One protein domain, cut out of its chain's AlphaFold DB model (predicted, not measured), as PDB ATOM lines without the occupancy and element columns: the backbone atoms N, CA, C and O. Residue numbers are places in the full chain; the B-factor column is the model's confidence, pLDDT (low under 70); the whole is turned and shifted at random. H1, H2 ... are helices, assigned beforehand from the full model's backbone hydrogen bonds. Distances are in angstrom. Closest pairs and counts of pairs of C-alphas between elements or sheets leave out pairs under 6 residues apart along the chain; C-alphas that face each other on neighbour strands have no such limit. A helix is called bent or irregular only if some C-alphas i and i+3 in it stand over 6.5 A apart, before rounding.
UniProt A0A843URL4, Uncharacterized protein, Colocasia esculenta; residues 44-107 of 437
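What this domain is: This is residues 44 to 107 of the 437 residues of an uncharacterized protein of Colocasia esculenta (UniProt A0A843URL4). One long helix, H2, runs nearly the whole length of a narrow, loosely built model; the short helix H1 folds back beside its first half as a helical hairpin, and a second short helix, H3, slants past H2 on another side. The hairpin is open, with few contacts between H1 and H2, and H3 comes near H2 without touching it; residues 83 to 89 stick out at one end. The printed part has 64 residues, with three named helices in the order H1, H2, H3 along the chain and no named strand; the class is all helix. The whole is loose, with a radius of gyration of the C-alphas of 13.7 A, and its C-alphas span 42 by 20 by 16 A, a rod in outline.

Where its parts are: H2 is the longest helix, with 25 residues from Gln 61 to Arg 85 and 35.9 A from first to last C-alpha. Its C-alpha 61 is at (-56.872, 37.200, -25.851) and its C-alpha 85 at (-38.615, 31.346, 4.476). H1 comes before it, residues 44 to 55, from Gly 44 to Gln 55, and measures 16.0 A from first to last C-alpha. The printed part begins with H1, whose C-alpha 44 is at (-47.173, 22.756, -11.321). H3 follows H2 and takes in residues 95 to 106, from Trp 95 to Phe 106, with 16.1 A from first to last C-alpha. It ends at C-alpha 106, at (-52.941, 37.865, -3.846), and Val 107 is the last printed residue. No helix is bent or irregular.

How they stand to each other: H2 is touched by one helix, H1. H1 and H2 only just touch, with 3 pairs of C-alphas within 8 A. The closest C-alphas of the two are those of Gln 55 and Leu 64, 7.0 A apart. H2 touches H1 with residues 64 to 71 alone. The centres of H1 and H2 are 12.6 A apart. Their lines stand at a shallow tilt of 21 degrees, and they run opposite ways. With the tight link of 5 residues between them, H1 and H2 form a helical hairpin. H3 touches no helix, but H2 and H3 are near each other: no pair of their C-alphas is within 8 A, but 11 pairs are within 10 A, and the closest are 8.3 A apart. H1 and H3 are apart, with no C-alpha of the one within 8 A of the other. In H1, H2 and H3, every pair of O of residue i and N of residue i+4 inside the helix is within hydrogen-bond range.

The domain as a whole: The two C-alphas farthest apart are those of His 59 and Asp 88, 42.9 A. The first and last printed C-alphas, those of Gly 44 and Val 107, are 20.7 A apart. The radius of gyration of the C-alphas is 1.28 times the 10.7 A of a compact globule of 64 residues. The printed part runs from residue 44 to residue 107 and has no cut. The link from H1 to H2 is tight, the link from H2 to H3, with 9 residues, is short, and no link is long. Residues 83 to 89, of which 83 to 85 belong to H2, stand free: they have no C-alpha 8 or more residues away along the chain within 10 A. The mean pLDDT of the printed part is 73.7. Residues 44 to 48, 50 to 59 and 87 to 92, together 21 residues, are under 70. The mean pLDDT is 64 for H1, 80 for H2 and 83 for H3.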
ATOM      1  N   GLY A  44     -47.106  22.507  -9.883       61.56
ATOM      2  CA  GLY A  44     -47.173  22.756 -11.321       61.56
ATOM      3  C   GLY A  44     -48.401  22.107 -11.957       61.56
ATOM      4  O   GLY A  44     -49.132  22.777 -12.683       61.56
ATOM      5  N   VAL A  45     -48.696  20.848 -11.617       67.25
ATOM      6  CA  VAL A  45     -49.908  20.143 -12.084       67.25
ATOM      7  C   VAL A  45     -51.182  20.787 -11.529       67.25
ATOM      8  O   VAL A  45     -52.163  20.929 -12.262       67.25
ATOM      9  N   PHE A  46     -51.185  21.230 -10.268       69.06
ATOM     10  CA  PHE A  46     -52.332  21.940  -9.687       69.06
ATOM     11  C   PHE A  46     -52.599  23.286 -10.382       69.06
ATOM     12  O   PHE A  46     -53.725  23.547 -10.811       69.06
ATOM     13  N   MET A  47     -51.564  24.113 -10.556       67.00
ATOM     14  CA  MET A  47     -51.673  25.398 -11.254       67.00
ATOM     15  C   MET A  47     -52.058  25.205 -12.722       67.00
ATOM     16  O   MET A  47     -52.943  25.903 -13.210       67.00
ATOM     17  N   GLN A  48     -51.487  24.215 -13.412       67.12
ATOM     18  CA  GLN A  48     -51.863  23.861 -14.782       67.12
ATOM     19  C   GLN A  48     -53.328  23.395 -14.873       67.12
ATOM     20  O   GLN A  48     -54.026  23.758 -15.819       67.12
ATOM     21  N   GLY A  49     -53.826  22.661 -13.874       70.81
ATOM     22  CA  GLY A  49     -55.231  22.264 -13.763       70.81
ATOM     23  C   GLY A  49     -56.184  23.449 -13.578       70.81
ATOM     24  O   GLY A  49     -57.187  23.543 -14.289       70.81
ATOM     25  N   LEU A  50     -55.855  24.393 -12.687       62.34
ATOM     26  CA  LEU A  50     -56.606  25.648 -12.536       62.34
ATOM     27  C   LEU A  50     -56.590  26.471 -13.828       62.34
ATOM     28  O   LEU A  50     -57.630  26.958 -14.268       62.34
ATOM     29  N   VAL A  51     -55.426  26.582 -14.469       64.25
ATOM     30  CA  VAL A  51     -55.237  27.309 -15.728       64.25
ATOM     31  C   VAL A  51     -56.085  26.710 -16.846       64.25
ATOM     32  O   VAL A  51     -56.780  27.458 -17.531       64.25
ATOM     33  N   GLN A  52     -56.100  25.382 -16.984       64.06
ATOM     34  CA  GLN A  52     -56.928  24.671 -17.958       64.06
ATOM     35  C   GLN A  52     -58.427  24.864 -17.680       64.06
ATOM     36  O   GLN A  52     -59.196  25.093 -18.613       64.06
ATOM     37  N   ALA A  53     -58.847  24.821 -16.410       56.22
ATOM     38  CA  ALA A  53     -60.233  25.078 -16.022       56.22
ATOM     39  C   ALA A  53     -60.656  26.519 -16.376       56.22
ATOM     40  O   ALA A  53     -61.670  26.724 -17.044       56.22
ATOM     41  N   MET A  54     -59.844  27.519 -16.023       54.88
ATOM     42  CA  MET A  54     -60.120  28.934 -16.311       54.88
ATOM     43  C   MET A  54     -60.073  29.264 -17.814       54.88
ATOM     44  O   MET A  54     -60.897  30.039 -18.302       54.88
ATOM     45  N   GLN A  55     -59.190  28.618 -18.585       58.34
ATOM     46  CA  GLN A  55     -59.117  28.785 -20.044       58.34
ATOM     47  C   GLN A  55     -60.411  28.380 -20.762       58.34
ATOM     48  O   GLN A  55     -60.738  28.974 -21.787       58.34
ATOM     49  N   THR A  56     -61.196  27.443 -20.216       56.38
ATOM     50  CA  THR A  56     -62.509  27.096 -20.795       56.38
ATOM     51  C   THR A  56     -63.570  28.199 -20.649       56.38
ATOM     52  O   THR A  56     -64.594  28.143 -21.327       56.38
ATOM     53  N   GLN A  57     -63.315  29.227 -19.829       56.06
ATOM     54  CA  GLN A  57     -64.189  30.395 -19.631       56.06
ATOM     55  C   GLN A  57     -63.631  31.696 -20.252       56.06
ATOM     56  O   GLN A  57     -64.354  32.683 -20.382       56.06
ATOM     57  N   ALA A  58     -62.359  31.726 -20.663       56.41
ATOM     58  CA  ALA A  58     -61.686  32.934 -21.145       56.41
ATOM     59  C   ALA A  58     -61.844  33.142 -22.668       56.41
ATOM     60  O   ALA A  58     -60.969  32.805 -23.459       56.41
ATOM     61  N   HIS A  59     -62.945  33.762 -23.102       57.94
ATOM     62  CA  HIS A  59     -63.248  33.965 -24.532       57.94
ATOM     63  C   HIS A  59     -62.398  35.032 -25.264       57.94
ATOM     64  O   HIS A  59     -62.670  35.322 -26.428       57.94
ATOM     65  N   THR A  60     -61.409  35.668 -24.618       76.94
ATOM     66  CA  THR A  60     -60.637  36.776 -25.217       76.94
ATOM     67  C   THR A  60     -59.131  36.669 -24.968       76.94
ATOM     68  O   THR A  60     -58.683  36.224 -23.912       76.94
ATOM     69  N   GLN A  61     -58.339  37.157 -25.930       73.12
ATOM     70  CA  GLN A  61     -56.872  37.200 -25.851       73.12
ATOM     71  C   GLN A  61     -56.367  37.985 -24.627       73.12
ATOM     72  O   GLN A  61     -55.399  37.574 -23.992       73.12
ATOM     73  N   ALA A  62     -57.046  39.077 -24.259       74.38
ATOM     74  CA  ALA A  62     -56.693  39.880 -23.088       74.38
ATOM     75  C   ALA A  62     -56.903  39.116 -21.767       74.38
ATOM     76  O   ALA A  62     -56.071  39.217 -20.869       74.38
ATOM     77  N   ALA A  63     -57.972  38.315 -21.658       72.19
ATOM     78  CA  ALA A  63     -58.204  37.470 -20.487       72.19
ATOM     79  C   ALA A  63     -57.140  36.366 -20.364       72.19
ATOM     80  O   ALA A  63     -56.599  36.155 -19.281       72.19
ATOM     81  N   LEU A  64     -56.781  35.721 -21.482       75.81
ATOM     82  CA  LEU A  64     -55.722  34.709 -21.518       75.81
ATOM     83  C   LEU A  64     -54.358  35.285 -21.098       75.81
ATOM     84  O   LEU A  64     -53.637  34.660 -20.324       75.81
ATOM     85  N   GLN A  65     -54.018  36.488 -21.571       77.00
ATOM     86  CA  GLN A  65     -52.756  37.139 -21.223       77.00
ATOM     87  C   GLN A  65     -52.720  37.590 -19.754       77.00
ATOM     88  O   GLN A  65     -51.748  37.309 -19.060       77.00
ATOM     89  N   ALA A  66     -53.797  38.200 -19.244       76.62
ATOM     90  CA  ALA A  66     -53.897  38.565 -17.829       76.62
ATOM     91  C   ALA A  66     -53.791  37.338 -16.899       76.62
ATOM     92  O   ALA A  66     -53.217  37.432 -15.814       76.62
ATOM     93  N   GLN A  67     -54.305  36.181 -17.333       74.69
ATOM     94  CA  GLN A  67     -54.174  34.915 -16.614       74.69
ATOM     95  C   GLN A  67     -52.723  34.402 -16.603       74.69
ATOM     96  O   GLN A  67     -52.238  34.004 -15.544       74.69
ATOM     97  N   LEU A  68     -52.012  34.454 -17.737       81.56
ATOM     98  CA  LEU A  68     -50.596  34.069 -17.812       81.56
ATOM     99  C   LEU A  68     -49.720  34.973 -16.927       81.56
ATOM    100  O   LEU A  68     -48.955  34.478 -16.105       81.56
ATOM    101  N   GLU A  69     -49.902  36.292 -17.008       82.62
ATOM    102  CA  GLU A  69     -49.184  37.258 -16.165       82.62
ATOM    103  C   GLU A  69     -49.488  37.077 -14.665       82.62
ATOM    104  O   GLU A  69     -48.647  37.367 -13.812       82.62
ATOM    105  N   ALA A  70     -50.697  36.627 -14.309       79.62
ATOM    106  CA  ALA A  70     -51.044  36.272 -12.933       79.62
ATOM    107  C   ALA A  70     -50.327  34.996 -12.469       79.62
ATOM    108  O   ALA A  70     -49.815  34.974 -11.348       79.62
ATOM    109  N   GLN A  71     -50.240  33.980 -13.332       82.12
ATOM    110  CA  GLN A  71     -49.524  32.735 -13.060       82.12
ATOM    111  C   GLN A  71     -48.019  32.971 -12.875       82.12
ATOM    112  O   GLN A  71     -47.479  32.604 -11.838       82.12
ATOM    113  N   GLU A  72     -47.351  33.659 -13.807       84.81
ATOM    114  CA  GLU A  72     -45.914  33.963 -13.701       84.81
ATOM    115  C   GLU A  72     -45.584  34.704 -12.391       84.81
ATOM    116  O   GLU A  72     -44.589  34.425 -11.720       84.81
ATOM    117  N   ARG A  73     -46.469  35.618 -11.973       83.44
ATOM    118  CA  ARG A  73     -46.349  36.368 -10.716       83.44
ATOM    119  C   ARG A  73     -46.569  35.492  -9.474       83.44
ATOM    120  O   ARG A  73     -45.945  35.762  -8.445       83.44
ATOM    121  N   ALA A  74     -47.423  34.471  -9.557       85.94
ATOM    122  CA  ALA A  74     -47.610  33.465  -8.511       85.94
ATOM    123  C   ALA A  74     -46.390  32.541  -8.394       85.94
ATOM    124  O   ALA A  74     -45.863  32.368  -7.296       85.94
ATOM    125  N   ASP A  75     -45.877  32.046  -9.518       84.00
ATOM    126  CA  ASP A  75     -44.754  31.106  -9.563       84.00
ATOM    127  C   ASP A  75     -43.450  31.753  -9.072       84.00
ATOM    128  O   ASP A  75     -42.739  31.178  -8.244       84.00
ATOM    129  N   VAL A  76     -43.172  32.997  -9.489       87.50
ATOM    130  CA  VAL A  76     -42.034  33.780  -8.972       87.50
ATOM    131  C   VAL A  76     -42.175  34.034  -7.471       87.50
ATOM    132  O   VAL A  76     -41.205  33.865  -6.733       87.50
ATOM    133  N   TRP A  77     -43.368  34.400  -6.987       88.69
ATOM    134  CA  TRP A  77     -43.598  34.587  -5.551       88.69
ATOM    135  C   TRP A  77     -43.375  33.297  -4.759       88.69
ATOM    136  O   TRP A  77     -42.684  33.336  -3.742       88.69
ATOM    137  N   TRP A  78     -43.919  32.170  -5.222       85.25
ATOM    138  CA  TRP A  78     -43.831  30.888  -4.528       85.25
ATOM    139  C   TRP A  78     -42.384  30.387  -4.471       85.25
ATOM    140  O   TRP A  78     -41.882  30.062  -3.395       85.25
ATOM    141  N   ALA A  79     -41.657  30.448  -5.592       84.50
ATOM    142  CA  ALA A  79     -40.238  30.098  -5.647       84.50
ATOM    143  C   ALA A  79     -39.360  31.011  -4.768       84.50
ATOM    144  O   ALA A  79     -38.387  30.545  -4.170       84.50
ATOM    145  N   THR A  80     -39.688  32.305  -4.663       84.62
ATOM    146  CA  THR A  80     -39.005  33.223  -3.739       84.62
ATOM    147  C   THR A  80     -39.333  32.896  -2.286       84.62
ATOM    148  O   THR A  80     -38.413  32.833  -1.479       84.62
ATOM    149  N   LEU A  81     -40.604  32.658  -1.949       84.06
ATOM    150  CA  LEU A  81     -41.059  32.347  -0.592       84.06
ATOM    151  C   LEU A  81     -40.449  31.042  -0.062       84.06
ATOM    152  O   LEU A  81     -39.984  31.013   1.076       84.06
ATOM    153  N   LEU A  82     -40.395  29.997  -0.895       80.06
ATOM    154  CA  LEU A  82     -39.702  28.750  -0.570       80.06
ATOM    155  C   LEU A  82     -38.220  29.005  -0.258       80.06
ATOM    156  O   LEU A  82     -37.732  28.567   0.776       80.06
ATOM    157  N   ARG A  83     -37.527  29.789  -1.095       77.31
ATOM    158  CA  ARG A  83     -36.092  30.085  -0.935       77.31
ATOM    159  C   ARG A  83     -35.758  30.986   0.259       77.31
ATOM    160  O   ARG A  83     -34.634  30.924   0.744       77.31
ATOM    161  N   THR A  84     -36.665  31.866   0.685       76.88
ATOM    162  CA  THR A  84     -36.382  32.873   1.730       76.88
ATOM    163  C   THR A  84     -36.927  32.530   3.108       76.88
ATOM    164  O   THR A  84     -36.441  33.091   4.086       76.88
ATOM    165  N   ARG A  85     -37.947  31.667   3.204       71.88
ATOM    166  CA  ARG A  85     -38.615  31.346   4.476       71.88
ATOM    167  C   ARG A  85     -38.384  29.914   4.956       71.88
ATOM    168  O   ARG A  85     -38.571  29.654   6.141       71.88
ATOM    169  N   PHE A  86     -37.981  29.010   4.066       70.94
ATOM    170  CA  PHE A  86     -37.741  27.605   4.383       70.94
ATOM    171  C   PHE A  86     -36.285  27.267   4.052       70.94
ATOM    172  O   PHE A  86     -35.948  26.896   2.928       70.94
ATOM    173  N   GLU A  87     -35.411  27.457   5.039       56.03
ATOM    174  CA  GLU A  87     -34.006  27.054   4.952       56.03
ATOM    175  C   GLU A  87     -33.913  25.521   4.795       56.03
ATOM    176  O   GLU A  87     -34.657  24.768   5.424       56.03
ATOM    177  N   ASP A  88     -33.021  25.069   3.911       51.59
ATOM    178  CA  ASP A  88     -32.620  23.669   3.714       51.59
ATOM    179  C   ASP A  88     -33.727  22.623   3.466       51.59
ATOM    180  O   ASP A  88     -33.724  21.524   4.016       51.59
ATOM    181  N   GLY A  89     -34.627  22.907   2.519       53.62
ATOM    182  CA  GLY A  89     -35.302  21.850   1.747       53.62
ATOM    183  C   GLY A  89     -36.321  20.992   2.507       53.62
ATOM    184  O   GLY A  89     -36.794  19.993   1.962       53.62
ATOM    185  N   ALA A  90     -36.712  21.392   3.719       53.34
ATOM    186  CA  ALA A  90     -37.861  20.848   4.435       53.34
ATOM    187  C   ALA A  90     -39.177  21.308   3.771       53.34
ATOM    188  O   ALA A  90     -39.900  22.165   4.282       53.34
ATOM    189  N   ILE A  91     -39.466  20.758   2.586       62.06
ATOM    190  CA  ILE A  91     -40.676  21.036   1.801       62.06
ATOM    191  C   ILE A  91     -41.850  20.257   2.404       62.06
ATOM    192  O   ILE A  91     -42.302  19.260   1.851       62.06
ATOM    193  N   ASP A  92     -42.343  20.728   3.546       63.06
ATOM    194  CA  ASP A  92     -43.619  20.282   4.111       63.06
ATOM    195  C   ASP A  92     -44.429  21.502   4.580       63.06
ATOM    196  O   ASP A  92     -44.789  21.680   5.746       63.06
ATOM    197  N   VAL A  93     -44.657  22.424   3.636       70.94
ATOM    198  CA  VAL A  93     -45.581  23.541   3.843       70.94
ATOM    199  C   VAL A  93     -46.991  22.968   3.847       70.94
ATOM    200  O   VAL A  93     -47.563  22.710   2.788       70.94
ATOM    201  N   ALA A  94     -47.545  22.781   5.045       81.94
ATOM    202  CA  ALA A  94     -48.930  22.371   5.223       81.94
ATOM    203  C   ALA A  94     -49.861  23.236   4.356       81.94
ATOM    204  O   ALA A  94     -49.725  24.462   4.312       81.94
ATOM    205  N   TRP A  95     -50.812  22.592   3.673       80.69
ATOM    206  CA  TRP A  95     -51.671  23.235   2.672       80.69
ATOM    207  C   TRP A  95     -52.370  24.499   3.197       80.69
ATOM    208  O   TRP A  95     -52.436  25.505   2.494       80.69
ATOM    209  N   ASP A  96     -52.801  24.494   4.460       80.44
ATOM    210  CA  ASP A  96     -53.450  25.643   5.097       80.44
ATOM    211  C   ASP A  96     -52.516  26.861   5.231       80.44
ATOM    212  O   ASP A  96     -52.946  28.000   5.046       80.44
ATOM    213  N   GLU A  97     -51.218  26.646   5.484       83.19
ATOM    214  CA  GLU A  97     -50.212  27.718   5.530       83.19
ATOM    215  C   GLU A  97     -49.896  28.239   4.118       83.19
ATOM    216  O   GLU A  97     -49.735  29.449   3.947       83.19
ATOM    217  N   PHE A  98     -49.896  27.381   3.087       84.25
ATOM    218  CA  PHE A  98     -49.854  27.837   1.691       84.25
ATOM    219  C   PHE A  98     -51.063  28.723   1.362       84.25
ATOM    220  O   PHE A  98     -50.879  29.854   0.912       84.25
ATOM    221  N   VAL A  99     -52.288  28.251   1.631       82.12
ATOM    222  CA  VAL A  99     -53.528  28.993   1.345       82.12
ATOM    223  C   VAL A  99     -53.533  30.338   2.068       82.12
ATOM    224  O   VAL A  99     -53.803  31.363   1.441       82.12
ATOM    225  N   ARG A 100     -53.160  30.370   3.353       82.94
ATOM    226  CA  ARG A 100     -53.079  31.602   4.150       82.94
ATOM    227  C   ARG A 100     -52.085  32.611   3.568       82.94
ATOM    228  O   ARG A 100     -52.382  33.803   3.500       82.94
ATOM    229  N   LEU A 101     -50.905  32.157   3.137       85.19
ATOM    230  CA  LEU A 101     -49.878  33.020   2.541       85.19
ATOM    231  C   LEU A 101     -50.253  33.493   1.137       85.19
ATOM    232  O   LEU A 101     -50.004  34.649   0.795       85.19
ATOM    233  N   PHE A 102     -50.867  32.619   0.341       85.19
ATOM    234  CA  PHE A 102     -51.372  32.944  -0.986       85.19
ATOM    235  C   PHE A 102     -52.478  34.000  -0.893       85.19
ATOM    236  O   PHE A 102     -52.399  35.029  -1.562       85.19
ATOM    237  N   GLN A 103     -53.454  33.813   0.001       81.56
ATOM    238  CA  GLN A 103     -54.498  34.803   0.273       81.56
ATOM    239  C   GLN A 103     -53.897  36.132   0.741       81.56
ATOM    240  O   GLN A 103     -54.188  37.160   0.142       81.56
ATOM    241  N   ALA A 104     -52.979  36.124   1.713       81.38
ATOM    242  CA  ALA A 104     -52.311  37.344   2.179       81.38
ATOM    243  C   ALA A 104     -51.512  38.079   1.079       81.38
ATOM    244  O   ALA A 104     -51.318  39.292   1.167       81.38
ATOM    245  N   LYS A 105     -51.038  37.370   0.043       84.44
ATOM    246  CA  LYS A 105     -50.275  37.957  -1.069       84.44
ATOM    247  C   LYS A 105     -51.144  38.442  -2.232       84.44
ATOM    248  O   LYS A 105     -50.842  39.492  -2.800       84.44
ATOM    249  N   PHE A 106     -52.158  37.667  -2.618       83.81
ATOM    250  CA  PHE A 106     -52.941  37.865  -3.846       83.81
ATOM    251  C   PHE A 106     -54.370  38.358  -3.604       83.81
ATOM    252  O   PHE A 106     -55.008  38.833  -4.540       83.81
ATOM    253  N   VAL A 107     -54.856  38.313  -2.360       82.56
ATOM    254  CA  VAL A 107     -56.152  38.864  -1.947       82.56
ATOM    255  C   VAL A 107     -55.902  39.914  -0.854       82.56
ATOM    256  O   VAL A 107     -55.925  39.581   0.331       82.56
TER     257      VAL A 107